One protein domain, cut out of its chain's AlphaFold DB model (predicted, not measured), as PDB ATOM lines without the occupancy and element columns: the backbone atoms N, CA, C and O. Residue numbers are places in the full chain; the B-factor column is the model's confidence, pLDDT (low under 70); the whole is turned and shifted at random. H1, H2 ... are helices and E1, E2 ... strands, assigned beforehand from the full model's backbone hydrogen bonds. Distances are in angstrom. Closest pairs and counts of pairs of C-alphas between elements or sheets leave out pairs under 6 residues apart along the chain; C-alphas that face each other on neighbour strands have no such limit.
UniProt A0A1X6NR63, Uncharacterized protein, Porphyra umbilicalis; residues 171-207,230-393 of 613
ATOM      1  N   SER A 171      77.637 -59.810 104.621       56.00
ATOM      2  CA  SER A 171      76.747 -60.761 105.312       56.00
ATOM      3  C   SER A 171      76.488 -60.425 106.796       56.00
ATOM      4  O   SER A 171      75.380 -60.638 107.294       56.00
ATOM      5  N   LYS A 172      77.466 -59.824 107.492       52.53
ATOM      6  CA  LYS A 172      77.363 -59.312 108.876       52.53
ATOM      7  C   LYS A 172      76.757 -57.893 108.957       52.53
ATOM      8  O   LYS A 172      76.229 -57.514 110.005       52.53
ATOM      9  N   VAL A 173      76.815 -57.113 107.873       55.00
ATOM     10  CA  VAL A 173      76.355 -55.711 107.717       55.00
ATOM     11  C   VAL A 173      74.945 -55.597 107.084       55.00
ATOM     12  O   VAL A 173      74.291 -54.562 107.211       55.00
ATOM     13  N   LEU A 174      74.417 -56.686 106.512       48.19
ATOM     14  CA  LEU A 174      73.264 -56.813 105.596       48.19
ATOM     15  C   LEU A 174      71.868 -56.327 106.057       48.19
ATOM     16  O   LEU A 174      70.889 -56.585 105.363       48.19
ATOM     17  N   SER A 175      71.698 -55.633 107.182       64.75
ATOM     18  CA  SER A 175      70.400 -54.990 107.453       64.75
ATOM     19  C   SER A 175      70.367 -53.621 106.771       64.75
ATOM     20  O   SER A 175      70.934 -52.683 107.340       64.75
ATOM     21  N   PRO A 176      69.728 -53.457 105.595       76.50
ATOM     22  CA  PRO A 176      69.632 -52.155 104.945       76.50
ATOM     23  C   PRO A 176      68.951 -51.143 105.867       76.50
ATOM     24  O   PRO A 176      68.126 -51.502 106.715       76.50
ATOM     25  N   ILE A 177      69.282 -49.864 105.705       83.25
ATOM     26  CA  ILE A 177      68.474 -48.792 106.284       83.25
ATOM     27  C   ILE A 177      67.198 -48.724 105.454       83.25
ATOM     28  O   ILE A 177      67.241 -48.345 104.289       83.25
ATOM     29  N   ARG A 178      66.069 -49.115 106.044       84.94
ATOM     30  CA  ARG A 178      64.752 -48.951 105.425       84.94
ATOM     31  C   ARG A 178      64.068 -47.737 106.035       84.94
ATOM     32  O   ARG A 178      63.980 -47.627 107.263       84.94
ATOM     33  N   VAL A 179      63.624 -46.839 105.165       84.88
ATOM     34  CA  VAL A 179      62.819 -45.669 105.505       84.88
ATOM     35  C   VAL A 179      61.440 -45.882 104.892       84.88
ATOM     36  O   VAL A 179      61.310 -46.061 103.682       84.88
ATOM     37  N   ALA A 180      60.410 -45.931 105.734       83.94
ATOM     38  CA  ALA A 180      59.033 -46.072 105.287       83.94
ATOM     39  C   ALA A 180      58.495 -44.759 104.702       83.94
ATOM     40  O   ALA A 180      59.054 -43.682 104.901       83.94
ATOM     41  N   SER A 181      57.370 -44.862 103.992       79.44
ATOM     42  CA  SER A 181      56.639 -43.707 103.468       79.44
ATOM     43  C   SER A 181      56.351 -42.682 104.572       79.44
ATOM     44  O   SER A 181      55.856 -43.080 105.632       79.44
ATOM     45  N   PRO A 182      56.573 -41.376 104.336       75.38
ATOM     46  CA  PRO A 182      56.542 -40.386 105.408       75.38
ATOM     47  C   PRO A 182      55.145 -40.166 106.023       75.38
ATOM     48  O   PRO A 182      55.053 -39.796 107.194       75.38
ATOM     49  N   VAL A 183      54.080 -40.508 105.284       71.12
ATOM     50  CA  VAL A 183      52.665 -40.487 105.717       71.12
ATOM     51  C   VAL A 183      52.223 -41.687 106.573       71.12
ATOM     52  O   VAL A 183      51.148 -41.668 107.163       71.12
ATOM     53  N   ARG A 184      53.021 -42.762 106.657       58.84
ATOM     54  CA  ARG A 184      52.740 -43.929 107.514       58.84
ATOM     55  C   ARG A 184      53.621 -43.829 108.760       58.84
ATOM     56  O   ARG A 184      54.638 -44.508 108.856       58.84
ATOM     57  N   ALA A 185      53.285 -42.915 109.672       55.28
ATOM     58  CA  ALA A 185      54.082 -42.708 110.885       55.28
ATOM     59  C   ALA A 185      54.154 -43.985 111.747       55.28
ATOM     60  O   ALA A 185      53.160 -44.686 111.924       55.28
ATOM     61  N   GLY A 186      55.346 -44.275 112.274       61.41
ATOM     62  CA  GLY A 186      55.669 -45.474 113.051       61.41
ATOM     63  C   GLY A 186      57.179 -45.594 113.290       61.41
ATOM     64  O   GLY A 186      57.930 -44.663 112.999       61.41
ATOM     65  N   SER A 187      57.648 -46.748 113.779       58.06
ATOM     66  CA  SER A 187      59.073 -46.990 114.076       58.06
ATOM     67  C   SER A 187      60.002 -46.852 112.865       58.06
ATOM     68  O   SER A 187      61.201 -46.673 113.064       58.06
ATOM     69  N   ASP A 188      59.463 -46.909 111.640       69.88
ATOM     70  CA  ASP A 188      60.193 -46.902 110.363       69.88
ATOM     71  C   ASP A 188      60.305 -45.533 109.668       69.88
ATOM     72  O   ASP A 188      60.793 -45.448 108.540       69.88
ATOM     73  N   ALA A 189      59.898 -44.453 110.341       78.81
ATOM     74  CA  ALA A 189      60.055 -43.081 109.860       78.81
ATOM     75  C   ALA A 189      61.530 -42.620 109.813       78.81
ATOM     76  O   ALA A 189      62.395 -43.161 110.510       78.81
ATOM     77  N   LEU A 190      61.814 -41.588 109.008       82.31
ATOM     78  CA  LEU A 190      63.146 -40.985 108.921       82.31
ATOM     79  C   LEU A 190      63.481 -40.182 110.184       82.31
ATOM     80  O   LEU A 190      64.595 -40.275 110.703       82.31
ATOM     81  N   LEU A 191      62.502 -39.435 110.704       79.94
ATOM     82  CA  LEU A 191      62.639 -38.663 111.935       79.94
ATOM     83  C   LEU A 191      62.623 -39.581 113.171       79.94
ATOM     84  O   LEU A 191      61.598 -39.776 113.819       79.94
ATOM     85  N   ARG A 192      63.782 -40.155 113.494       76.56
ATOM     86  CA  ARG A 192      64.037 -40.961 114.700       76.56
ATOM     87  C   ARG A 192      65.504 -40.848 115.095       76.56
ATOM     88  O   ARG A 192      66.354 -40.813 114.212       76.56
ATOM     89  N   SER A 193      65.823 -40.918 116.388       72.19
ATOM     90  CA  SER A 193      67.191 -40.730 116.924       72.19
ATOM     91  C   SER A 193      68.279 -41.594 116.259       72.19
ATOM     92  O   SER A 193      69.455 -41.218 116.215       72.19
ATOM     93  N   ALA A 194      67.898 -42.749 115.708       78.12
ATOM     94  CA  ALA A 194      68.784 -43.627 114.950       78.12
ATOM     95  C   ALA A 194      69.265 -43.027 113.608       78.12
ATOM     96  O   ALA A 194      70.360 -43.363 113.163       78.12
ATOM     97  N   LEU A 195      68.504 -42.125 112.981       83.88
ATOM     98  CA  LEU A 195      68.805 -41.563 111.655       83.88
ATOM     99  C   LEU A 195      68.816 -40.032 111.615       83.88
ATOM    100  O   LEU A 195      69.606 -39.460 110.867       83.88
ATOM    101  N   ALA A 196      67.969 -39.377 112.407       83.81
ATOM    102  CA  ALA A 196      67.798 -37.936 112.386       83.81
ATOM    103  C   ALA A 196      67.412 -37.363 113.754       83.81
ATOM    104  O   ALA A 196      66.743 -38.014 114.561       83.81
ATOM    105  N   SER A 197      67.785 -36.113 113.997       80.00
ATOM    106  CA  SER A 197      67.368 -35.355 115.174       80.00
ATOM    107  C   SER A 197      67.027 -33.921 114.803       80.00
ATOM    108  O   SER A 197      67.764 -33.283 114.053       80.00
ATOM    109  N   PHE A 198      65.948 -33.405 115.385       67.38
ATOM    110  CA  PHE A 198      65.702 -31.972 115.404       67.38
ATOM    111  C   PHE A 198      66.580 -31.324 116.476       67.38
ATOM    112  O   PHE A 198      66.717 -31.877 117.570       67.38
ATOM    113  N   SER A 199      67.178 -30.174 116.182       62.69
ATOM    114  CA  SER A 199      68.017 -29.473 117.149       62.69
ATOM    115  C   SER A 199      67.842 -27.967 117.092       62.69
ATOM    116  O   SER A 199      67.838 -27.363 116.020       62.69
ATOM    117  N   LEU A 200      67.757 -27.387 118.288       51.44
ATOM    118  CA  LEU A 200      67.697 -25.950 118.534       51.44
ATOM    119  C   LEU A 200      69.084 -25.310 118.700       51.44
ATOM    120  O   LEU A 200      69.171 -24.090 118.756       51.44
ATOM    121  N   ASP A 201      70.162 -26.101 118.742       48.00
ATOM    122  CA  ASP A 201      71.534 -25.614 118.977       48.00
ATOM    123  C   ASP A 201      72.146 -24.895 117.759       48.00
ATOM    124  O   ASP A 201      73.335 -24.584 117.756       48.00
ATOM    125  N   GLY A 202      71.353 -24.660 116.711       47.28
ATOM    126  CA  GLY A 202      71.835 -24.174 115.423       47.28
ATOM    127  C   GLY A 202      72.383 -25.299 114.527       47.28
ATOM    128  O   GLY A 202      72.582 -26.435 114.981       47.28
ATOM    129  N   PRO A 203      72.603 -24.999 113.236       51.03
ATOM    130  CA  PRO A 203      73.377 -25.866 112.367       51.03
ATOM    131  C   PRO A 203      74.827 -25.962 112.886       51.03
ATOM    132  O   PRO A 203      75.374 -25.038 113.484       51.03
ATOM    133  N   VAL A 204      75.443 -27.120 112.704       57.84
ATOM    134  CA  VAL A 204      76.806 -27.470 113.112       57.84
ATOM    135  C   VAL A 204      77.839 -26.907 112.123       57.84
ATOM    136  O   VAL A 204      78.958 -26.565 112.521       57.84
ATOM    137  N   PHE A 205      77.472 -26.812 110.843       51.31
ATOM    138  CA  PHE A 205      78.281 -26.262 109.758       51.31
ATOM    139  C   PHE A 205      77.829 -24.849 109.356       51.31
ATOM    140  O   PHE A 205      78.677 -23.972 109.198       51.31
ATOM    141  N   LEU A 206      76.522 -24.595 109.236       41.53
ATOM    142  CA  LEU A 206      75.994 -23.274 108.860       41.53
ATOM    143  C   LEU A 206      75.841 -22.332 110.068       41.53
ATOM    144  O   LEU A 206      75.380 -22.731 111.134       41.53
ATOM    145  N   HIS A 207      76.139 -21.044 109.882       46.56
ATOM    146  CA  HIS A 207      75.808 -20.009 110.866       46.56
ATOM    147  C   HIS A 207      74.435 -19.386 110.540       46.56
ATOM    148  O   HIS A 207      74.217 -19.012 109.386       46.56
ATOM    149  N   ASP A 230      43.632 -21.727 101.749       54.56
ATOM    150  CA  ASP A 230      43.693 -22.561 100.541       54.56
ATOM    151  C   ASP A 230      45.144 -22.971 100.232       54.56
ATOM    152  O   ASP A 230      45.921 -22.171  99.704       54.56
ATOM    153  N   GLU A 231      45.508 -24.212 100.581       60.66
ATOM    154  CA  GLU A 231      46.847 -24.799 100.386       60.66
ATOM    155  C   GLU A 231      47.326 -24.672  98.924       60.66
ATOM    156  O   GLU A 231      48.464 -24.271  98.669       60.66
ATOM    157  N   GLY A 232      46.427 -24.874  97.952       58.50
ATOM    158  CA  GLY A 232      46.767 -24.906  96.524       58.50
ATOM    159  C   GLY A 232      47.198 -23.573  95.926       58.50
ATOM    160  O   GLY A 232      47.803 -23.542  94.854       58.50
ATOM    161  N   ARG A 233      46.908 -22.456  96.603       59.22
ATOM    162  CA  ARG A 233      47.335 -21.118  96.159       59.22
ATOM    163  C   ARG A 233      48.793 -20.827  96.487       59.22
ATOM    164  O   ARG A 233      49.390 -19.966  95.841       59.22
ATOM    165  N   PHE A 234      49.360 -21.525  97.467       66.06
ATOM    166  CA  PHE A 234      50.705 -21.254  97.969       66.06
ATOM    167  C   PHE A 234      51.765 -22.178  97.367       66.06
ATOM    168  O   PHE A 234      52.913 -21.755  97.260       66.06
ATOM    169  N   ASP A 235      51.389 -23.355  96.865       68.56
ATOM    170  CA  ASP A 235      52.314 -24.277  96.190       68.56
ATOM    171  C   ASP A 235      52.961 -23.661  94.947       68.56
ATOM    172  O   ASP A 235      54.178 -23.713  94.776       68.56
ATOM    173  N   ASN A 236      52.159 -23.014  94.095       68.62
ATOM    174  CA  ASN A 236      52.667 -22.331  92.903       68.62
ATOM    175  C   ASN A 236      53.558 -21.138  93.270       68.62
ATOM    176  O   ASN A 236      54.548 -20.873  92.589       68.62
ATOM    177  N   LEU A 237      53.238 -20.434  94.360       69.19
ATOM    178  CA  LEU A 237      54.043 -19.314  94.840       69.19
ATOM    179  C   LEU A 237      55.385 -19.799  95.411       69.19
ATOM    180  O   LEU A 237      56.423 -19.238  95.066       69.19
ATOM    181  N   ALA A 238      55.382 -20.870  96.207       73.25
ATOM    182  CA  ALA A 238      56.594 -21.519  96.705       73.25
ATOM    183  C   ALA A 238      57.459 -22.065  95.553       73.25
ATOM    184  O   ALA A 238      58.668 -21.859  95.542       73.25
ATOM    185  N   ALA A 239      56.844 -22.671  94.532       73.94
ATOM    186  CA  ALA A 239      57.536 -23.155  93.335       73.94
ATOM    187  C   ALA A 239      58.064 -22.032  92.419       73.94
ATOM    188  O   ALA A 239      58.953 -22.278  91.608       73.94
ATOM    189  N   SER A 240      57.528 -20.811  92.527       75.31
ATOM    190  CA  SER A 240      57.981 -19.649  91.745       75.31
ATOM    191  C   SER A 240      59.182 -18.919  92.357       75.31
ATOM    192  O   SER A 240      59.838 -18.133  91.675       75.31
ATOM    193  N   LEU A 241      59.480 -19.179  93.632       83.75
ATOM    194  CA  LEU A 241      60.549 -18.538  94.397       83.75
ATOM    195  C   LEU A 241      61.530 -19.603  94.881       83.75
ATOM    196  O   LEU A 241      61.490 -20.045  96.026       83.75
ATOM    197  N   LEU A 242      62.395 -20.027  93.964       89.25
ATOM    198  CA  LEU A 242      63.368 -21.089  94.188       89.25
ATOM    199  C   LEU A 242      64.787 -20.527  94.316       89.25
ATOM    200  O   LEU A 242      65.095 -19.499  93.703       89.25
ATOM    201  N   PRO A 243      65.673 -21.209  95.061       91.94
ATOM    202  CA  PRO A 243      67.091 -20.883  95.039       91.94
ATOM    203  C   PRO A 243      67.670 -21.031  93.627       91.94
ATOM    204  O   PRO A 243      67.206 -21.859  92.845       91.94
ATOM    205  N   ALA A 244      68.726 -20.281  93.309       92.38
ATOM    206  CA  ALA A 244      69.297 -20.242  91.959       92.38
ATOM    207  C   ALA A 244      69.806 -21.609  91.448       92.38
ATOM    208  O   ALA A 244      69.807 -21.858  90.243       92.38
ATOM    209  N   TRP A 245      70.208 -22.503  92.356       94.12
ATOM    210  CA  TRP A 245      70.663 -23.865  92.046       94.12
ATOM    211  C   TRP A 245      69.522 -24.891  91.966       94.12
ATOM    212  O   TRP A 245      69.778 -26.088  91.821       94.12
ATOM    213  N   VAL A 246      68.263 -24.461  92.067       93.94
ATOM    214  CA  VAL A 246      67.078 -25.324  92.058       93.94
ATOM    215  C   VAL A 246      66.186 -24.943  90.886       93.94
ATOM    216  O   VAL A 246      65.902 -23.773  90.648       93.94
ATOM    217  N   ARG A 247      65.695 -25.946  90.156       90.69
ATOM    218  CA  ARG A 247      64.774 -25.744  89.031       90.69
ATOM    219  C   ARG A 247      63.462 -26.484  89.234       90.69
ATOM    220  O   ARG A 247      63.452 -27.607  89.737       90.69
ATOM    221  N   ALA A 248      62.369 -25.890  88.769       86.56
ATOM    222  CA  ALA A 248      61.093 -26.582  88.636       86.56
ATOM    223  C   ALA A 248      61.171 -27.661  87.536       86.56
ATOM    224  O   ALA A 248      61.844 -27.494  86.514       86.56
ATOM    225  N   VAL A 249      60.488 -28.784  87.748       80.62
ATOM    226  CA  VAL A 249      60.475 -29.948  86.856       80.62
ATOM    227  C   VAL A 249      59.048 -30.213  86.373       80.62
ATOM    228  O   VAL A 249      58.284 -31.001  86.941       80.62
ATOM    229  N   GLY A 250      58.721 -29.576  85.249       67.00
ATOM    230  CA  GLY A 250      57.393 -29.583  84.635       67.00
ATOM    231  C   GLY A 250      56.423 -28.605  85.303       67.00
ATOM    232  O   GLY A 250      56.654 -28.154  86.421       67.00
ATOM    233  N   GLU A 251      55.337 -28.280  84.609       56.56
ATOM    234  CA  GLU A 251      54.266 -27.434  85.140       56.56
ATOM    235  C   GLU A 251      53.300 -28.291  85.967       56.56
ATOM    236  O   GLU A 251      52.904 -29.371  85.526       56.56
ATOM    237  N   ARG A 252      52.946 -27.840  87.177       61.19
ATOM    238  CA  ARG A 252      51.883 -28.464  87.977       61.19
ATOM    239  C   ARG A 252      50.558 -27.915  87.449       61.19
ATOM    240  O   ARG A 252      50.283 -26.727  87.580       61.19
ATOM    241  N   SER A 253      49.774 -28.761  86.789       53.22
ATOM    242  CA  SER A 253      48.537 -28.339  86.112       53.22
ATOM    243  C   SER A 253      47.350 -28.162  87.072       53.22
ATOM    244  O   SER A 253      46.424 -27.404  86.782       53.22
ATOM    245  N   SER A 254      47.383 -28.821  88.237       54.94
ATOM    246  CA  SER A 254      46.409 -28.674  89.327       54.94
ATOM    247  C   SER A 254      46.972 -29.176  90.668       54.94
ATOM    248  O   SER A 254      47.996 -29.852  90.703       54.94
ATOM    249  N   ILE A 255      46.272 -28.917  91.781       53.62
ATOM    250  CA  ILE A 255      46.657 -29.407  93.123       53.62
ATOM    251  C   ILE A 255      46.668 -30.948  93.231       53.62
ATOM    252  O   ILE A 255      47.340 -31.520  94.081       53.62
ATOM    253  N   THR A 256      45.930 -31.636  92.351       56.94
ATOM    254  CA  THR A 256      45.865 -33.106  92.292       56.94
ATOM    255  C   THR A 256      46.948 -33.714  91.398       56.94
ATOM    256  O   THR A 256      47.078 -34.936  91.340       56.94
ATOM    257  N   ASP A 257      47.696 -32.879  90.674       68.69
ATOM    258  CA  ASP A 257      48.819 -33.288  89.837       68.69
ATOM    259  C   ASP A 257      49.997 -33.651  90.750       68.69
ATOM    260  O   ASP A 257      50.702 -32.784  91.277       68.69
ATOM    261  N   THR A 258      50.136 -34.951  91.011       75.31
ATOM    262  CA  THR A 258      51.166 -35.519  91.882       75.31
ATOM    263  C   THR A 258      52.192 -36.264  91.042       75.31
ATOM    264  O   THR A 258      51.842 -37.098  90.204       75.31
ATOM    265  N   LYS A 259      53.477 -35.990  91.274       82.69
ATOM    266  CA  LYS A 259      54.579 -36.797  90.742       82.69
ATOM    267  C   LYS A 259      55.220 -37.590  91.864       82.69
ATOM    268  O   LYS A 259      55.542 -37.045  92.916       82.69
ATOM    269  N   SER A 260      55.453 -38.873  91.609       86.25
ATOM    270  CA  SER A 260      56.231 -39.689  92.533       86.25
ATOM    271  C   SER A 260      57.690 -39.237  92.555       86.25
ATOM    272  O   SER A 260      58.229 -38.744  91.558       86.25
ATOM    273  N   ALA A 261      58.366 -39.456  93.675       85.88
ATOM    274  CA  ALA A 261      59.779 -39.151  93.813       85.88
ATOM    275  C   ALA A 261      60.638 -39.984  92.845       85.88
ATOM    276  O   ALA A 261      61.630 -39.482  92.328       85.88
ATOM    277  N   THR A 262      60.228 -41.217  92.520       86.00
ATOM    278  CA  THR A 262      60.810 -42.015  91.428       86.00
ATOM    279  C   THR A 262      60.773 -41.254  90.105       86.00
ATOM    280  O   THR A 262      61.785 -41.182  89.418       86.00
ATOM    281  N   ALA A 263      59.630 -40.665  89.741       83.69
ATOM    282  CA  ALA A 263      59.501 -39.920  88.491       83.69
ATOM    283  C   ALA A 263      60.290 -38.598  88.512       83.69
ATOM    284  O   ALA A 263      60.795 -38.169  87.477       83.69
ATOM    285  N   LEU A 264      60.405 -37.959  89.681       83.94
ATOM    286  CA  LEU A 264      61.088 -36.674  89.845       83.94
ATOM    287  C   LEU A 264      62.621 -36.808  89.862       83.94
ATOM    288  O   LEU A 264      63.319 -36.035  89.205       83.94
ATOM    289  N   TYR A 265      63.131 -37.803  90.588       84.00
ATOM    290  CA  TYR A 265      64.561 -38.013  90.839       84.00
ATOM    291  C   TYR A 265      65.154 -39.189  90.047       84.00
ATOM    292  O   TYR A 265      66.342 -39.465  90.131       84.00
ATOM    293  N   GLY A 266      64.342 -39.897  89.259       70.50
ATOM    294  CA  GLY A 266      64.801 -40.991  88.401       70.50
ATOM    295  C   GLY A 266      64.931 -42.354  89.083       70.50
ATOM    296  O   GLY A 266      65.422 -43.268  88.437       70.50
ATOM    297  N   GLY A 267      64.471 -42.505  90.335       58.72
ATOM    298  CA  GLY A 267      64.323 -43.790  91.031       58.72
ATOM    299  C   GLY A 267      65.594 -44.639  91.104       58.72
ATOM    300  O   GLY A 267      65.850 -45.447  90.221       58.72
ATOM    301  N   ALA A 268      66.361 -44.531  92.188       53.31
ATOM    302  CA  ALA A 268      67.494 -45.427  92.408       53.31
ATOM    303  C   ALA A 268      67.066 -46.626  93.268       53.31
ATOM    304  O   ALA A 268      66.899 -46.494  94.483       53.31
ATOM    305  N   ASP A 269      66.944 -47.811  92.663       50.31
ATOM    306  CA  ASP A 269      66.758 -49.063  93.415       50.31
ATOM    307  C   ASP A 269      67.961 -49.389  94.329       50.31
ATOM    308  O   ASP A 269      67.824 -50.171  95.270       50.31
ATOM    309  N   ALA A 270      69.113 -48.729  94.148       56.41
ATOM    310  CA  ALA A 270      70.170 -48.658  95.152       56.41
ATOM    311  C   ALA A 270      71.054 -47.422  94.933       56.41
ATOM    312  O   ALA A 270      71.729 -47.303  93.915       56.41
ATOM    313  N   VAL A 271      71.079 -46.510  95.902       71.75
ATOM    314  CA  VAL A 271      72.125 -45.481  95.974       71.75
ATOM    315  C   VAL A 271      73.390 -46.152  96.494       71.75
ATOM    316  O   VAL A 271      73.322 -46.850  97.515       71.75
ATOM    317  N   SER A 272      74.529 -45.946  95.824       77.06
ATOM    318  CA  SER A 272      75.792 -46.512  96.297       77.06
ATOM    319  C   SER A 272      76.130 -45.926  97.667       77.06
ATOM    320  O   SER A 272      76.349 -44.727  97.834       77.06
ATOM    321  N   SER A 273      76.063 -46.775  98.685       82.62
ATOM    322  CA  SER A 273      76.218 -46.404 100.086       82.62
ATOM    323  C   SER A 273      76.815 -47.575 100.848       82.62
ATOM    324  O   SER A 273      76.397 -48.718 100.669       82.62
ATOM    325  N   PHE A 274      77.759 -47.277 101.746       83.88
ATOM    326  CA  PHE A 274      78.484 -48.299 102.506       83.88
ATOM    327  C   PHE A 274      77.541 -49.259 103.246       83.88
ATOM    328  O   PHE A 274      77.777 -50.461 103.327       83.88
ATOM    329  N   ARG A 275      76.429 -48.723 103.759       82.19
ATOM    330  CA  ARG A 275      75.280 -49.508 104.203       82.19
ATOM    331  C   ARG A 275      74.118 -49.224 103.252       82.19
ATOM    332  O   ARG A 275      73.679 -48.077 103.240       82.19
ATOM    333  N   PRO A 276      73.559 -50.234 102.556       81.19
ATOM    334  CA  PRO A 276      72.480 -50.010 101.603       81.19
ATOM    335  C   PRO A 276      71.299 -49.259 102.225       81.19
ATOM    336  O   PRO A 276      70.797 -49.642 103.291       81.19
ATOM    337  N   VAL A 277      70.840 -48.208 101.547       84.19
ATOM    338  CA  VAL A 277      69.706 -47.377 101.970       84.19
ATOM    339  C   VAL A 277      68.548 -47.532 100.993       84.19
ATOM    340  O   VAL A 277      68.697 -47.334  99.792       84.19
ATOM    341  N   SER A 278      67.374 -47.856 101.526       85.50
ATOM    342  CA  SER A 278      66.109 -47.899 100.799       85.50
ATOM    343  C   SER A 278      65.236 -46.738 101.268       85.50
ATOM    344  O   SER A 278      64.733 -46.737 102.398       85.50
ATOM    345  N   LEU A 279      65.114 -45.733 100.401       86.88
ATOM    346  CA  LEU A 279      64.230 -44.581 100.574       86.88
ATOM    347  C   LEU A 279      62.849 -44.866  99.965       86.88
ATOM    348  O   LEU A 279      62.735 -45.694  99.056       86.88
ATOM    349  N   PRO A 280      61.785 -44.195 100.439       87.19
ATOM    350  CA  PRO A 280      60.423 -44.448  99.983       87.19
ATOM    351  C   PRO A 280      60.148 -43.781  98.625       87.19
ATOM    352  O   PRO A 280      59.307 -42.900  98.537       87.19
ATOM    353  N   TRP A 281      60.820 -44.201  97.550       86.62
ATOM    354  CA  TRP A 281      60.762 -43.553  96.226       86.62
ATOM    355  C   TRP A 281      59.354 -43.429  95.607       86.62
ATOM    356  O   TRP A 281      59.117 -42.560  94.775       86.62
ATOM    357  N   ALA A 282      58.392 -44.241  96.048       86.25
ATOM    358  CA  ALA A 282      56.997 -44.155  95.609       86.25
ATOM    359  C   ALA A 282      56.177 -43.029  96.283       86.25
ATOM    360  O   ALA A 282      54.994 -42.895  95.982       86.25
ATOM    361  N   CYS A 283      56.755 -42.259  97.215       86.19
ATOM    362  CA  CYS A 283      56.093 -41.096  97.814       86.19
ATOM    363  C   CYS A 283      55.959 -39.939  96.812       86.19
ATOM    364  O   CYS A 283      56.620 -39.941  95.775       86.19
ATOM    365  N   ASN A 284      55.133 -38.943  97.139       87.31
ATOM    366  CA  ASN A 284      54.865 -37.784  96.287       87.31
ATOM    367  C   ASN A 284      55.381 -36.511  96.979       87.31
ATOM    368  O   ASN A 284      54.694 -36.014  97.872       87.31
ATOM    369  N   PRO A 285      56.579 -36.010  96.623       85.81
ATOM    370  CA  PRO A 285      57.079 -34.733  97.124       85.81
ATOM    371  C   PRO A 285      56.135 -33.584  96.754       85.81
ATOM    372  O   PRO A 285      55.609 -33.567  95.642       85.81
ATOM    373  N   GLU A 286      55.956 -32.621  97.661       78.44
ATOM    374  CA  GLU A 286      55.012 -31.510  97.467       78.44
ATOM    375  C   GLU A 286      55.456 -30.577  96.329       78.44
ATOM    376  O   GLU A 286      54.666 -30.221  95.455       78.44
ATOM    377  N   LEU A 287      56.750 -30.231  96.279       85.12
ATOM    378  CA  LEU A 287      57.308 -29.462  95.169       85.12
ATOM    379  C   LEU A 287      57.959 -30.362  94.119       85.12
ATOM    380  O   LEU A 287      58.870 -31.146  94.402       85.12
ATOM    381  N   HIS A 288      57.559 -30.159  92.862       88.25
ATOM    382  CA  HIS A 288      58.188 -30.760  91.685       88.25
ATOM    383  C   HIS A 288      59.462 -29.995  91.305       88.25
ATOM    384  O   HIS A 288      59.517 -29.319  90.279       88.25
ATOM    385  N   VAL A 289      60.485 -30.069  92.152       89.56
ATOM    386  CA  VAL A 289      61.755 -29.349  91.984       89.56
ATOM    387  C   VAL A 289      62.941 -30.301  91.993       89.56
ATOM    388  O   VAL A 289      62.870 -31.405  92.531       89.56
ATOM    389  N   ARG A 290      64.049 -29.869  91.393       91.81
ATOM    390  CA  ARG A 290      65.304 -30.618  91.384       91.81
ATOM    391  C   ARG A 290      66.486 -29.679  91.560       91.81
ATOM    392  O   ARG A 290      66.578 -28.664  90.869       91.81
ATOM    393  N   SER A 291      67.376 -30.034  92.477       94.25
ATOM    394  CA  SER A 291      68.636 -29.326  92.687       94.25
ATOM    395  C   SER A 291      69.643 -29.644  91.582       94.25
ATOM    396  O   SER A 291      69.589 -30.702  90.950       94.25
ATOM    397  N   GLY A 292      70.573 -28.722  91.347       92.94
ATOM    398  CA  GLY A 292      71.751 -28.957  90.521       92.94
ATOM    399  C   GLY A 292      72.630 -30.080  91.078       92.94
ATOM    400  O   GLY A 292      72.652 -30.347  92.277       92.94
ATOM    401  N   VAL A 293      73.372 -30.742  90.193       91.69
ATOM    402  CA  VAL A 293      74.334 -31.790  90.568       91.69
ATOM    403  C   VAL A 293      75.470 -31.175  91.392       91.69
ATOM    404  O   VAL A 293      76.015 -30.154  90.988       91.69
ATOM    405  N   LEU A 294      75.843 -31.801  92.513       93.19
ATOM    406  CA  LEU A 294      76.830 -31.285  93.480       93.19
ATOM    407  C   LEU A 294      76.424 -29.972  94.183       93.19
ATOM    408  O   LEU A 294      77.291 -29.269  94.702       93.19
ATOM    409  N   HIS A 295      75.129 -29.651  94.225       95.69
ATOM    410  CA  HIS A 295      74.572 -28.512  94.967       95.69
ATOM    411  C   HIS A 295      73.646 -28.985  96.101       95.69
ATOM    412  O   HIS A 295      73.242 -30.151  96.111       95.69
ATOM    413  N   PRO A 296      73.283 -28.110  97.061       97.19
ATOM    414  CA  PRO A 296      72.415 -28.482  98.172       97.19
ATOM    415  C   PRO A 296      71.049 -29.011  97.721       97.19
ATOM    416  O   PRO A 296      70.442 -28.504  96.769       97.19
ATOM    417  N   GLY A 297      70.520 -29.989  98.456       95.88
ATOM    418  CA  GLY A 297      69.153 -30.472  98.252       95.88
ATOM    419  C   GLY A 297      68.120 -29.400  98.612       95.88
ATOM    420  O   GLY A 297      68.338 -28.602  99.522       95.88
ATOM    421  N   PHE A 298      66.982 -29.379  97.927       95.19
ATOM    422  CA  PHE A 298      65.881 -28.470  98.242       95.19
ATOM    423  C   PHE A 298      64.528 -29.143  98.029       95.19
ATOM    424  O   PHE A 298      64.298 -29.795  97.007       95.19
ATOM    425  N   ASN A 299      63.621 -28.961  98.985       92.88
ATOM    426  CA  ASN A 299      62.198 -29.241  98.810       92.88
ATOM    427  C   ASN A 299      61.370 -28.360  99.763       92.88
ATOM    428  O   ASN A 299      61.927 -27.611 100.568       92.88
ATOM    429  N   ALA A 300      60.046 -28.440  99.691       88.50
ATOM    430  CA  ALA A 300      59.169 -27.759 100.631       88.50
ATOM    431  C   ALA A 300      58.057 -28.678 101.111       88.50
ATOM    432  O   ALA A 300      57.730 -29.668 100.465       88.50
ATOM    433  N   GLU A 301      57.472 -28.291 102.233       85.25
ATOM    434  CA  GLU A 301      56.292 -28.910 102.797       85.25
ATOM    435  C   GLU A 301      55.286 -27.807 103.136       85.25
ATOM    436  O   GLU A 301      55.470 -27.053 104.097       85.25
ATOM    437  N   VAL A 302      54.235 -27.697 102.322       77.38
ATOM    438  CA  VAL A 302      53.137 -26.741 102.504       77.38
ATOM    439  C   VAL A 302      51.951 -27.516 103.067       77.38
ATOM    440  O   VAL A 302      51.378 -28.356 102.380       77.38
ATOM    441  N   LYS A 303      51.609 -27.303 104.342       71.62
ATOM    442  CA  LYS A 303      50.529 -28.042 105.019       71.62
ATOM    443  C   LYS A 303      49.717 -27.147 105.943       71.62
ATOM    444  O   LYS A 303      50.231 -26.207 106.545       71.62
ATOM    445  N   SER A 304      48.458 -27.511 106.156       61.41
ATOM    446  CA  SER A 304      47.627 -26.962 107.227       61.41
ATOM    447  C   SER A 304      48.289 -27.073 108.609       61.41
ATOM    448  O   SER A 304      49.001 -28.034 108.925       61.41
ATOM    449  N   ILE A 305      48.007 -26.086 109.467       50.94
ATOM    450  CA  ILE A 305      48.475 -26.042 110.861       50.94
ATOM    451  C   ILE A 305      48.048 -27.331 111.585       50.94
ATOM    452  O   ILE A 305      46.863 -27.653 111.639       50.94
ATOM    453  N   GLY A 306      49.010 -28.055 112.168       48.72
ATOM    454  CA  GLY A 306      48.750 -29.263 112.966       48.72
ATOM    455  C   GLY A 306      48.893 -30.600 112.230       48.72
ATOM    456  O   GLY A 306      48.608 -31.641 112.829       48.72
ATOM    457  N   SER A 307      49.360 -30.614 110.972       63.59
ATOM    458  CA  SER A 307      49.722 -31.869 110.300       63.59
ATOM    459  C   SER A 307      50.801 -32.620 111.091       63.59
ATOM    460  O   SER A 307      51.879 -32.105 111.391       63.59
ATOM    461  N   LYS A 308      50.501 -33.879 111.428       64.62
ATOM    462  CA  LYS A 308      51.381 -34.752 112.220       64.62
ATOM    463  C   LYS A 308      52.591 -35.260 111.429       64.62
ATOM    464  O   LYS A 308      53.481 -35.867 112.021       64.62
ATOM    465  N   HIS A 309      52.619 -35.037 110.112       74.50
ATOM    466  CA  HIS A 309      53.609 -35.616 109.204       74.50
ATOM    467  C   HIS A 309      54.561 -34.590 108.579       74.50
ATOM    468  O   HIS A 309      55.618 -35.011 108.115       74.50
ATOM    469  N   THR A 310      54.285 -33.281 108.689       76.44
ATOM    470  CA  THR A 310      55.059 -32.196 108.046       76.44
ATOM    471  C   THR A 310      56.569 -32.364 108.200       76.44
ATOM    472  O   THR A 310      57.314 -32.313 107.232       76.44
ATOM    473  N   TRP A 311      57.046 -32.625 109.417       77.62
ATOM    474  CA  TRP A 311      58.481 -32.756 109.680       77.62
ATOM    475  C   TRP A 311      59.110 -34.006 109.075       77.62
ATOM    476  O   TRP A 311      60.257 -33.975 108.632       77.62
ATOM    477  N   ASN A 312      58.375 -35.114 109.073       82.44
ATOM    478  CA  ASN A 312      58.863 -36.364 108.511       82.44
ATOM    479  C   ASN A 312      58.823 -36.322 106.977       82.44
ATOM    480  O   ASN A 312      59.738 -36.832 106.339       82.44
ATOM    481  N   GLU A 313      57.801 -35.688 106.398       86.88
ATOM    482  CA  GLU A 313      57.665 -35.435 104.960       86.88
ATOM    483  C   GLU A 313      58.772 -34.504 104.464       86.88
ATOM    484  O   GLU A 313      59.591 -34.936 103.651       86.88
ATOM    485  N   LEU A 314      58.907 -33.315 105.062       87.19
ATOM    486  CA  LEU A 314      59.959 -32.350 104.736       87.19
ATOM    487  C   LEU A 314      61.344 -32.998 104.765       87.19
ATOM    488  O   LEU A 314      62.090 -32.935 103.789       87.19
ATOM    489  N   LEU A 315      61.690 -33.651 105.880       88.25
ATOM    490  CA  LEU A 315      63.001 -34.268 106.039       88.25
ATOM    491  C   LEU A 315      63.227 -35.368 104.995       88.25
ATOM    492  O   LEU A 315      64.329 -35.483 104.460       88.25
ATOM    493  N   THR A 316      62.196 -36.157 104.686       90.94
ATOM    494  CA  THR A 316      62.272 -37.217 103.673       90.94
ATOM    495  C   THR A 316      62.521 -36.625 102.292       90.94
ATOM    496  O   THR A 316      63.456 -37.050 101.617       90.94
ATOM    497  N   TYR A 317      61.757 -35.613 101.886       91.50
ATOM    498  CA  TYR A 317      61.872 -35.022 100.552       91.50
ATOM    499  C   TYR A 317      63.170 -34.232 100.368       91.50
ATOM    500  O   TYR A 317      63.811 -34.362  99.324       91.50
ATOM    501  N   VAL A 318      63.621 -33.499 101.393       93.94
ATOM    502  CA  VAL A 318      64.943 -32.850 101.386       93.94
ATOM    503  C   VAL A 318      66.049 -33.900 101.277       93.94
ATOM    504  O   VAL A 318      66.928 -33.765 100.431       93.94
ATOM    505  N   THR A 319      65.978 -34.994 102.045       93.62
ATOM    506  CA  THR A 319      66.972 -36.083 101.976       93.62
ATOM    507  C   THR A 319      67.012 -36.730 100.594       93.62
ATOM    508  O   THR A 319      68.089 -36.998 100.074       93.62
ATOM    509  N   MET A 320      65.859 -36.960  99.964       91.94
ATOM    510  CA  MET A 320      65.793 -37.519  98.607       91.94
ATOM    511  C   MET A 320      66.395 -36.567  97.569       91.94
ATOM    512  O   MET A 320      67.132 -37.021  96.698       91.94
ATOM    513  N   SER A 321      66.155 -35.260  97.705       93.50
ATOM    514  CA  SER A 321      66.780 -34.230  96.866       93.50
ATOM    515  C   SER A 321      68.304 -34.175  97.052       93.50
ATOM    516  O   SER A 321      69.046 -34.116  96.070       93.50
ATOM    517  N   MET A 322      68.799 -34.276  98.293       94.44
ATOM    518  CA  MET A 322      70.238 -34.382  98.582       94.44
ATOM    519  C   MET A 322      70.842 -35.653  97.975       94.44
ATOM    520  O   MET A 322      71.927 -35.622  97.407       94.44
ATOM    521  N   VAL A 323      70.139 -36.782  98.074       92.56
ATOM    522  CA  VAL A 323      70.576 -38.057  97.497       92.56
ATOM    523  C   VAL A 323      70.686 -37.975  95.978       92.56
ATOM    524  O   VAL A 323      71.721 -38.357  95.435       92.56
ATOM    525  N   ASP A 324      69.667 -37.435  95.309       91.44
ATOM    526  CA  ASP A 324      69.671 -37.215  93.862       91.44
ATOM    527  C   ASP A 324      70.838 -36.322  93.424       91.44
ATOM    528  O   ASP A 324      71.634 -36.725  92.580       91.44
ATOM    529  N   SER A 325      70.986 -35.149  94.041       92.75
ATOM    530  CA  SER A 325      71.990 -34.150  93.649       92.75
ATOM    531  C   SER A 325      73.433 -34.542  93.977       92.75
ATOM    532  O   SER A 325      74.342 -34.176  93.226       92.75
ATOM    533  N   LEU A 326      73.664 -35.275  95.071       93.06
ATOM    534  CA  LEU A 326      75.007 -35.519  95.604       93.06
ATOM    535  C   LEU A 326      75.485 -36.972  95.455       93.06
ATOM    536  O   LEU A 326      76.688 -37.208  95.468       93.06
ATOM    537  N   PHE A 327      74.617 -37.974  95.316       90.75
ATOM    538  CA  PHE A 327      75.051 -39.374  95.471       90.75
ATOM    539  C   PHE A 327      74.694 -40.310  94.310       90.75
ATOM    540  O   PHE A 327      75.136 -41.455  94.304       90.75
ATOM    541  N   THR A 328      73.949 -39.857  93.299       80.69
ATOM    542  CA  THR A 328      73.516 -40.716  92.174       80.69
ATOM    543  C   THR A 328      74.504 -40.798  91.001       80.69
ATOM    544  O   THR A 328      74.287 -41.567  90.070       80.69
ATOM    545  N   GLY A 329      75.609 -40.045  91.036       74.62
ATOM    546  CA  GLY A 329      76.576 -39.944  89.930       74.62
ATOM    547  C   GLY A 329      77.724 -40.962  89.935       74.62
ATOM    548  O   GLY A 329      78.655 -40.810  89.150       74.62
ATOM    549  N   THR A 330      77.721 -41.947  90.836       80.31
ATOM    550  CA  THR A 330      78.817 -42.920  90.983       80.31
ATOM    551  C   THR A 330      78.309 -44.257  91.517       80.31
ATOM    552  O   THR A 330      77.331 -44.314  92.264       80.31
ATOM    553  N   SER A 331      78.980 -45.348  91.141       83.25
ATOM    554  CA  SER A 331      78.775 -46.669  91.746       83.25
ATOM    555  C   SER A 331      79.625 -46.879  93.002       83.25
ATOM    556  O   SER A 331      79.443 -47.883  93.686       83.25
ATOM    557  N   LEU A 332      80.542 -45.962  93.314       89.56
ATOM    558  CA  LEU A 332      81.413 -46.010  94.488       89.56
ATOM    559  C   LEU A 332      80.772 -45.320  95.699       89.56
ATOM    560  O   LEU A 332      79.832 -44.536  95.570       89.56
ATOM    561  N   HIS A 333      81.301 -45.590  96.889       91.81
ATOM    562  CA  HIS A 333      80.837 -44.941  98.109       91.81
ATOM    563  C   HIS A 333      81.437 -43.541  98.225       91.81
ATOM    564  O   HIS A 333      82.613 -43.400  98.559       91.81
ATOM    565  N   ARG A 334      80.625 -42.514  97.962       93.75
ATOM    566  CA  ARG A 334      81.051 -41.112  98.009       93.75
ATOM    567  C   ARG A 334      81.006 -40.520  99.415       93.75
ATOM    568  O   ARG A 334      79.996 -40.639 100.114       93.75
ATOM    569  N   PHE A 335      82.063 -39.799  99.775       95.88
ATOM    570  CA  PHE A 335      82.162 -38.998 100.989       95.88
ATOM    571  C   PHE A 335      82.720 -37.602 100.678       95.88
ATOM    572  O   PHE A 335      83.718 -37.459  99.981       95.88
ATOM    573  N   TYR A 336      82.091 -36.563 101.214       95.88
ATOM    574  CA  TYR A 336      82.426 -35.159 100.972       95.88
ATOM    575  C   TYR A 336      83.335 -34.585 102.058       95.88
ATOM    576  O   TYR A 336      83.215 -34.977 103.213       95.88
ATOM    577  N   ALA A 337      84.200 -33.624 101.721       93.69
ATOM    578  CA  ALA A 337      85.052 -32.940 102.707       93.69
ATOM    579  C   ALA A 337      84.267 -32.026 103.660       93.69
ATOM    580  O   ALA A 337      84.727 -31.694 104.748       93.69
ATOM    581  N   THR A 338      83.078 -31.598 103.238       92.62
ATOM    582  CA  THR A 338      82.152 -30.763 104.008       92.62
ATOM    583  C   THR A 338      80.826 -31.505 104.159       92.62
ATOM    584  O   THR A 338      80.430 -32.191 103.212       92.62
ATOM    585  N   PRO A 339      80.112 -31.397 105.298       94.88
ATOM    586  CA  PRO A 339      78.826 -32.062 105.463       94.88
ATOM    587  C   PRO A 339      77.840 -31.679 104.350       94.88
ATOM    588  O   PRO A 339      77.632 -30.486 104.102       94.88
ATOM    589  N   PRO A 340      77.209 -32.659 103.681       96.12
ATOM    590  CA  PRO A 340      76.079 -32.412 102.800       96.12
ATOM    591  C   PRO A 340      74.976 -31.637 103.517       96.12
ATOM    592  O   PRO A 340      74.595 -31.998 104.634       96.12
ATOM    593  N   VAL A 341      74.434 -30.612 102.860       95.75
ATOM    594  CA  VAL A 341      73.295 -29.844 103.364       95.75
ATOM    595  C   VAL A 341      72.135 -29.837 102.379       95.75
ATOM    596  O   VAL A 341      72.302 -29.959 101.164       95.75
ATOM    597  N   GLY A 342      70.937 -29.700 102.924       96.12
ATOM    598  CA  GLY A 342      69.728 -29.417 102.175       96.12
ATOM    599  C   GLY A 342      68.859 -28.414 102.916       96.12
ATOM    600  O   GLY A 342      68.994 -28.231 104.125       96.12
ATOM    601  N   TYR A 343      67.958 -27.767 102.190       94.81
ATOM    602  CA  TYR A 343      67.053 -26.764 102.734       94.81
ATOM    603  C   TYR A 343      65.605 -27.176 102.502       94.81
ATOM    604  O   TYR A 343      65.213 -27.572 101.404       94.81
ATOM    605  N   GLY A 344      64.817 -27.092 103.565       91.94
ATOM    606  CA  GLY A 344      63.385 -27.327 103.547       91.94
ATOM    607  C   GLY A 344      62.631 -26.029 103.788       91.94
ATOM    608  O   GLY A 344      62.851 -25.390 104.814       91.94
ATOM    609  N   LEU A 345      61.722 -25.644 102.896       90.50
ATOM    610  CA  LEU A 345      60.727 -24.613 103.201       90.50
ATOM    611  C   LEU A 345      59.545 -25.271 103.921       90.50
ATOM    612  O   LEU A 345      58.850 -26.093 103.335       90.50
ATOM    613  N   VAL A 346      59.307 -24.915 105.181       84.06
ATOM    614  CA  VAL A 346      58.082 -25.305 105.892       84.06
ATOM    615  C   VAL A 346      57.095 -24.167 105.773       84.06
ATOM    616  O   VAL A 346      57.439 -23.035 106.110       84.06
ATOM    617  N   CYS A 347      55.876 -24.463 105.340       77.44
ATOM    618  CA  CYS A 347      54.832 -23.462 105.235       77.44
ATOM    619  C   CYS A 347      53.529 -23.919 105.885       77.44
ATOM    620  O   CYS A 347      53.010 -24.991 105.576       77.44
ATOM    621  N   PHE A 348      52.997 -23.067 106.761       68.31
ATOM    622  CA  PHE A 348      51.669 -23.185 107.343       68.31
ATOM    623  C   PHE A 348      50.811 -22.032 106.816       68.31
ATOM    624  O   PHE A 348      51.013 -20.867 107.175       68.31
ATOM    625  N   PRO A 349      49.830 -22.368 105.970       68.50
ATOM    626  CA  PRO A 349      49.376 -21.514 104.875       68.50
ATOM    627  C   PRO A 349      50.385 -20.438 104.442       68.50
ATOM    628  O   PRO A 349      51.499 -20.766 104.075       68.50
ATOM    629  N   TYR A 350      50.046 -19.156 104.493       64.38
ATOM    630  CA  TYR A 350      50.891 -18.046 104.034       64.38
ATOM    631  C   TYR A 350      52.174 -17.785 104.855       64.38
ATOM    632  O   TYR A 350      52.983 -16.960 104.429       64.38
ATOM    633  N   CYS A 351      52.356 -18.412 106.024       73.44
ATOM    634  CA  CYS A 351      53.505 -18.192 106.907       73.44
ATOM    635  C   CYS A 351      54.514 -19.337 106.771       73.44
ATOM    636  O   CYS A 351      54.189 -20.489 107.068       73.44
ATOM    637  N   GLY A 352      55.738 -19.023 106.352       79.06
ATOM    638  CA  GLY A 352      56.789 -20.008 106.119       79.06
ATOM    639  C   GLY A 352      58.117 -19.650 106.768       79.06
ATOM    640  O   GLY A 352      58.333 -18.519 107.194       79.06
ATOM    641  N   TYR A 353      59.004 -20.632 106.869       82.88
ATOM    642  CA  TYR A 353      60.399 -20.456 107.272       82.88
ATOM    643  C   TYR A 353      61.257 -21.575 106.677       82.88
ATOM    644  O   TYR A 353      60.765 -22.661 106.359       82.88
ATOM    645  N   PHE A 354      62.555 -21.317 106.542       88.06
ATOM    646  CA  PHE A 354      63.518 -22.310 106.088       88.06
ATOM    647  C   PHE A 354      64.075 -23.126 107.248       88.06
ATOM    648  O   PHE A 354      64.336 -22.620 108.341       88.06
ATOM    649  N   VAL A 355      64.316 -24.398 106.968       85.12
ATOM    650  CA  VAL A 355      64.968 -25.382 107.827       85.12
ATOM    651  C   VAL A 355      66.208 -25.866 107.092       85.12
ATOM    652  O   VAL A 355      66.116 -26.301 105.947       85.12
ATOM    653  N   ALA A 356      67.363 -25.810 107.742       90.19
ATOM    654  CA  ALA A 356      68.573 -26.455 107.262       90.19
ATOM    655  C   ALA A 356      68.592 -27.914 107.731       90.19
ATOM    656  O   ALA A 356      68.270 -28.216 108.883       90.19
ATOM    657  N   VAL A 357      68.979 -28.810 106.831       92.06
ATOM    658  CA  VAL A 357      69.211 -30.227 107.092       92.06
ATOM    659  C   VAL A 357      70.677 -30.514 106.811       92.06
ATOM    660  O   VAL A 357      71.099 -30.469 105.662       92.06
ATOM    661  N   GLU A 358      71.456 -30.814 107.843       92.12
ATOM    662  CA  GLU A 358      72.877 -31.144 107.718       92.12
ATOM    663  C   GLU A 358      73.110 -32.638 107.921       92.12
ATOM    664  O   GLU A 358      72.510 -33.253 108.806       92.12
ATOM    665  N   TRP A 359      74.017 -33.228 107.147       93.19
ATOM    666  CA  TRP A 359      74.281 -34.662 107.188       93.19
ATOM    667  C   TRP A 359      75.688 -34.974 107.703       93.19
ATOM    668  O   TRP A 359      76.655 -35.059 106.952       93.19
ATOM    669  N   VAL A 360      75.794 -35.204 109.011       91.88
ATOM    670  CA  VAL A 360      77.042 -35.601 109.682       91.88
ATOM    671  C   VAL A 360      76.850 -37.006 110.236       91.88
ATOM    672  O   VAL A 360      76.494 -37.172 111.397       91.88
ATOM    673  N   GLY A 361      76.948 -38.031 109.384       89.38
ATOM    674  CA  GLY A 361      76.642 -39.433 109.725       89.38
ATOM    675  C   GLY A 361      75.170 -39.718 110.088       89.38
ATOM    676  O   GLY A 361      74.667 -40.804 109.823       89.38
ATOM    677  N   LYS A 362      74.445 -38.736 110.626       90.88
ATOM    678  CA  LYS A 362      72.998 -38.637 110.844       90.88
ATOM    679  C   LYS A 362      72.522 -37.263 110.360       90.88
ATOM    680  O   LYS A 362      73.336 -36.362 110.160       90.88
ATOM    681  N   LEU A 363      71.214 -37.118 110.178       90.94
ATOM    682  CA  LEU A 363      70.593 -35.866 109.745       90.94
ATOM    683  C   LEU A 363      70.284 -34.959 110.945       90.94
ATOM    684  O   LEU A 363      69.689 -35.397 111.934       90.94
ATOM    685  N   PHE A 364      70.632 -33.683 110.840       86.06
ATOM    686  CA  PHE A 364      70.305 -32.645 111.812       86.06
ATOM    687  C   PHE A 364      69.398 -31.625 111.146       86.06
ATOM    688  O   PHE A 364      69.826 -30.948 110.221       86.06
ATOM    689  N   ALA A 365      68.151 -31.536 111.605       82.50
ATOM    690  CA  ALA A 365      67.200 -30.542 111.123       82.50
ATOM    691  C   ALA A 365      67.132 -29.370 112.107       82.50
ATOM    692  O   ALA A 365      66.871 -29.575 113.297       82.50
ATOM    693  N   THR A 366      67.332 -28.153 111.607       78.38
ATOM    694  CA  THR A 366      67.371 -26.937 112.424       78.38
ATOM    695  C   THR A 366      66.722 -25.762 111.690       78.38
ATOM    696  O   THR A 366      67.002 -25.566 110.508       78.38
ATOM    697  N   PRO A 367      65.873 -24.954 112.352       77.31
ATOM    698  CA  PRO A 367      65.372 -23.713 111.769       77.31
ATOM    699  C   PRO A 367      66.527 -22.804 111.332       77.31
ATOM    700  O   PRO A 367      67.444 -22.542 112.109       77.31
ATOM    701  N   PHE A 368      66.487 -22.345 110.086       81.06
ATOM    702  CA  PHE A 368      67.536 -21.533 109.471       81.06
ATOM    703  C   PHE A 368      67.135 -20.062 109.339       81.06
ATOM    704  O   PHE A 368      67.977 -19.184 109.510       81.06
ATOM    705  N   SER A 369      65.854 -19.782 109.075       78.81
ATOM    706  CA  SER A 369      65.341 -18.416 108.939       78.81
ATOM    707  C   SER A 369      64.305 -18.072 110.004       78.81
ATOM    708  O   SER A 369      63.692 -18.946 110.620       78.81
ATOM    709  N   GLN A 370      64.051 -16.772 110.152       74.38
ATOM    710  CA  GLN A 370      62.841 -16.299 110.814       74.38
ATOM    711  C   GLN A 370      61.592 -16.612 109.973       74.38
ATOM    712  O   GLN A 370      61.711 -16.761 108.750       74.38
ATOM    713  N   PRO A 371      60.405 -16.695 110.603       78.31
ATOM    714  CA  PRO A 371      59.143 -16.765 109.883       78.31
ATOM    715  C   PRO A 371      58.916 -15.543 108.988       78.31
ATOM    716  O   PRO A 371      59.186 -14.407 109.381       78.31
ATOM    717  N   PHE A 372      58.373 -15.776 107.801       76.06
ATOM    718  CA  PHE A 372      58.037 -14.765 106.804       76.06
ATOM    719  C   PHE A 372      56.705 -15.086 106.122       76.06
ATOM    720  O   PHE A 372      56.208 -16.211 106.169       76.06
ATOM    721  N   PHE A 373      56.135 -14.090 105.446       77.31
ATOM    722  CA  PHE A 373      55.008 -14.307 104.545       77.31
ATOM    723  C   PHE A 373      55.531 -14.772 103.186       77.31
ATOM    724  O   PHE A 373      56.456 -14.166 102.644       77.31
ATOM    725  N   LEU A 374      54.942 -15.817 102.605       78.12
ATOM    726  CA  LEU A 374      55.337 -16.262 101.271       78.12
ATOM    727  C   LEU A 374      55.205 -15.126 100.251       78.12
ATOM    728  O   LEU A 374      54.178 -14.460 100.147       78.12
ATOM    729  N   GLY A 375      56.278 -14.919  99.492       77.06
ATOM    730  CA  GLY A 375      56.370 -13.879  98.467       77.06
ATOM    731  C   GLY A 375      56.727 -12.483  98.981       77.06
ATOM    732  O   GLY A 375      56.965 -11.593  98.160       77.06
ATOM    733  N   SER A 376      56.816 -12.283 100.300       77.12
ATOM    734  CA  SER A 376      57.276 -11.016 100.870       77.12
ATOM    735  C   SER A 376      58.766 -10.785 100.616       77.12
ATOM    736  O   SER A 376      59.504 -11.701 100.248       77.12
ATOM    737  N   ASP A 377      59.234  -9.559 100.841       78.75
ATOM    738  CA  ASP A 377      60.662  -9.258 100.717       78.75
ATOM    739  C   ASP A 377      61.485 -10.029 101.756       78.75
ATOM    740  O   ASP A 377      62.533 -10.555 101.414       78.75
ATOM    741  N   GLN A 378      60.946 -10.273 102.957       80.75
ATOM    742  CA  GLN A 378      61.592 -11.141 103.952       80.75
ATOM    743  C   GLN A 378      61.751 -12.584 103.461       80.75
ATOM    744  O   GLN A 378      62.755 -13.217 103.774       80.75
ATOM    745  N   HIS A 379      60.789 -13.114 102.692       83.81
ATOM    746  CA  HIS A 379      60.951 -14.424 102.058       83.81
ATOM    747  C   HIS A 379      62.096 -14.399 101.042       83.81
ATOM    748  O   HIS A 379      62.943 -15.286 101.062       83.81
ATOM    749  N   LYS A 380      62.150 -13.378 100.180       84.56
ATOM    750  CA  LYS A 380      63.214 -13.235  99.171       84.56
ATOM    751  C   LYS A 380      64.588 -13.056  99.817       84.56
ATOM    752  O   LYS A 380      65.542 -13.676  99.364       84.56
ATOM    753  N   ASP A 381      64.674 -12.275 100.891       85.25
ATOM    754  CA  ASP A 381      65.900 -12.062 101.661       85.25
ATOM    755  C   ASP A 381      66.355 -13.364 102.329       85.25
ATOM    756  O   ASP A 381      67.521 -13.742 102.231       85.25
ATOM    757  N   ALA A 382      65.429 -14.099 102.956       85.62
ATOM    758  CA  ALA A 382      65.724 -15.393 103.566       85.62
ATOM    759  C   ALA A 382      66.144 -16.445 102.526       85.62
ATOM    760  O   ALA A 382      67.034 -17.247 102.797       85.62
ATOM    761  N   LEU A 383      65.535 -16.421 101.336       89.56
ATOM    762  CA  LEU A 383      65.884 -17.282 100.208       89.56
ATOM    763  C   LEU A 383      67.284 -16.952  99.672       89.56
ATOM    764  O   LEU A 383      68.083 -17.856  99.448       89.56
ATOM    765  N   ALA A 384      67.597 -15.665  99.501       88.44
ATOM    766  CA  ALA A 384      68.909 -15.196  99.060       88.44
ATOM    767  C   ALA A 384      70.014 -15.471 100.093       88.44
ATOM    768  O   ALA A 384      71.181 -15.593  99.727       88.44
ATOM    769  N   ALA A 385      69.654 -15.582 101.373       88.56
ATOM    770  CA  ALA A 385      70.569 -15.928 102.452       88.56
ATOM    771  C   ALA A 385      70.897 -17.429 102.531       88.56
ATOM    772  O   ALA A 385      71.795 -17.793 103.290       88.56
ATOM    773  N   LEU A 386      70.196 -18.300 101.790       91.50
ATOM    774  CA  LEU A 386      70.534 -19.722 101.714       91.50
ATOM    775  C   LEU A 386      71.901 -19.896 101.014       91.50
ATOM    776  O   LEU A 386      72.075 -19.416  99.893       91.50
ATOM    777  N   PRO A 387      72.878 -20.578 101.634       91.94
ATOM    778  CA  PRO A 387      74.177 -20.806 101.001       91.94
ATOM    779  C   PRO A 387      74.130 -21.777  99.810       91.94
ATOM    780  O   PRO A 387      73.684 -22.917  99.946       91.94
ATOM    781  N   ASP A 388      74.684 -21.355  98.670       93.56
ATOM    782  CA  ASP A 388      74.973 -22.239  97.535       93.56
ATOM    783  C   ASP A 388      76.345 -22.907  97.710       93.56
ATOM    784  O   ASP A 388      77.389 -22.337  97.381       93.56
ATOM    785  N   ILE A 389      76.362 -24.109  98.285       92.44
ATOM    786  CA  ILE A 389      77.602 -24.853  98.531       92.44
ATOM    787  C   ILE A 389      77.860 -25.812  97.373       92.44
ATOM    788  O   ILE A 389      77.109 -26.759  97.156       92.44
ATOM    789  N   SER A 390      78.967 -25.599  96.661       91.31
ATOM    790  CA  SER A 390      79.399 -26.501  95.594       91.31
ATOM    791  C   SER A 390      80.268 -27.633  96.146       91.31
ATOM    792  O   SER A 390      81.408 -27.424  96.565       91.31
ATOM    793  N   TYR A 391      79.749 -28.856  96.104       92.94
ATOM    794  CA  TYR A 391      80.380 -30.055  96.655       92.94
ATOM    795  C   TYR A 391      81.368 -30.703  95.672       92.94
ATOM    796  O   TYR A 391      81.154 -31.809  95.181       92.94
ATOM    797  N   LYS A 392      82.468 -30.007  95.365       91.25
ATOM    798  CA  LYS A 392      83.512 -30.504  94.440       91.25
ATOM    799  C   LYS A 392      84.619 -31.311  95.121       91.25
ATOM    800  O   LYS A 392      85.299 -32.084  94.453       91.25
ATOM    801  N   GLU A 393      84.806 -31.133  96.426       92.81
ATOM    802  CA  GLU A 393      85.813 -31.845  97.218       92.81
ATOM    803  C   GLU A 393      85.182 -33.095  97.847       92.81
ATOM    804  O   GLU A 393      84.424 -33.023  98.821       92.81
TER     805      GLU A 393
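This is residues 171 to 207 and 230 to 393 of the 613 residues of an uncharacterized protein of Porphyra umbilicalis (UniProt A0A1X6NR63). A twisted sheet of five strands curls round one long helix, H3, which makes the core. H2 and E3, the latter paired with E2 in a small second sheet, pack on the later part of H3; H4 covers part of E7 on the large sheet's opposite face, and H1 packs by edge strand E4. The 201 printed residues run E1 H1 E2 H2 E3 E4 H3 E5 E6 E7 E8 H4, four named helices and eight named strands of mixed class, with under half of the residues in these elements. The large sheet's order is E1 E8 E7 E6 E4, mixed. The whole is compact, with a radius of gyration of the C-alphas of 16.0 A and spans of 52 by 35 by 30 A.

E1 is residues 196 to 198, its first C-alpha at (67.798, -37.936, 112.386). After the cut come H1, residues 232 to 240, 13.3 A long; E2, 246 to 248; H2, 261 to 265; E3, 289 to 291; and E4, 297 to 302, 17.0 A. H3, residues 310 to 327, spans 24.7 A from (55.059, -32.196, 108.046). Then follow E5, 333 to 336; E6, 341 to 348, 23.0 A; E7, 351 to 360, 29.4 A; E8, 362 to 367, 16.8 A; and H4, 377 to 384, ending at (68.909, -15.196, 99.060).

E6, E7 and E8 form a meander, each strand the antiparallel neighbour of the one before, in two hairpins; N 344 and O 355 are 2.8 A apart, N 364 and O 358 2.8 A. E4 is parallel to E6, with N 301 and O 345 at 2.8 A, and E1 to E8, with N 197 and O 363 at 2.9 A. H3 is on this sheet; its closest C-alphas to E4 are Met 322 and Gly 297, 4.1 A apart. H4, on the opposite face, lies over E7. H1 is on the sheet at a height of 9.6 A. H2 touches H3 with residues 320 to 324 of H3 alone, Tyr 265 and Asp 324 having the closest C-alphas, 6.0 A apart. E2 and E3 are antiparallel, with N 247 and O 290 at 2.9 A. E5 pairs with no named strand. In H2, H3 and H4 every O i to N i+4 pair is within hydrogen-bond range; in H1, 3 of 5.

The C-alphas of Ser 171 and Asp 377 are farthest apart, 54.2 A. Residues 208 to 229 are not printed, and C-alphas 207 and 230 are 33.8 A apart across this cut. The links E2 to H2 and H2 to E3 are long. The mean pLDDT of the printed part is 79.2; 48 residues are under 70, among them 198 to 207 and 230 to 237.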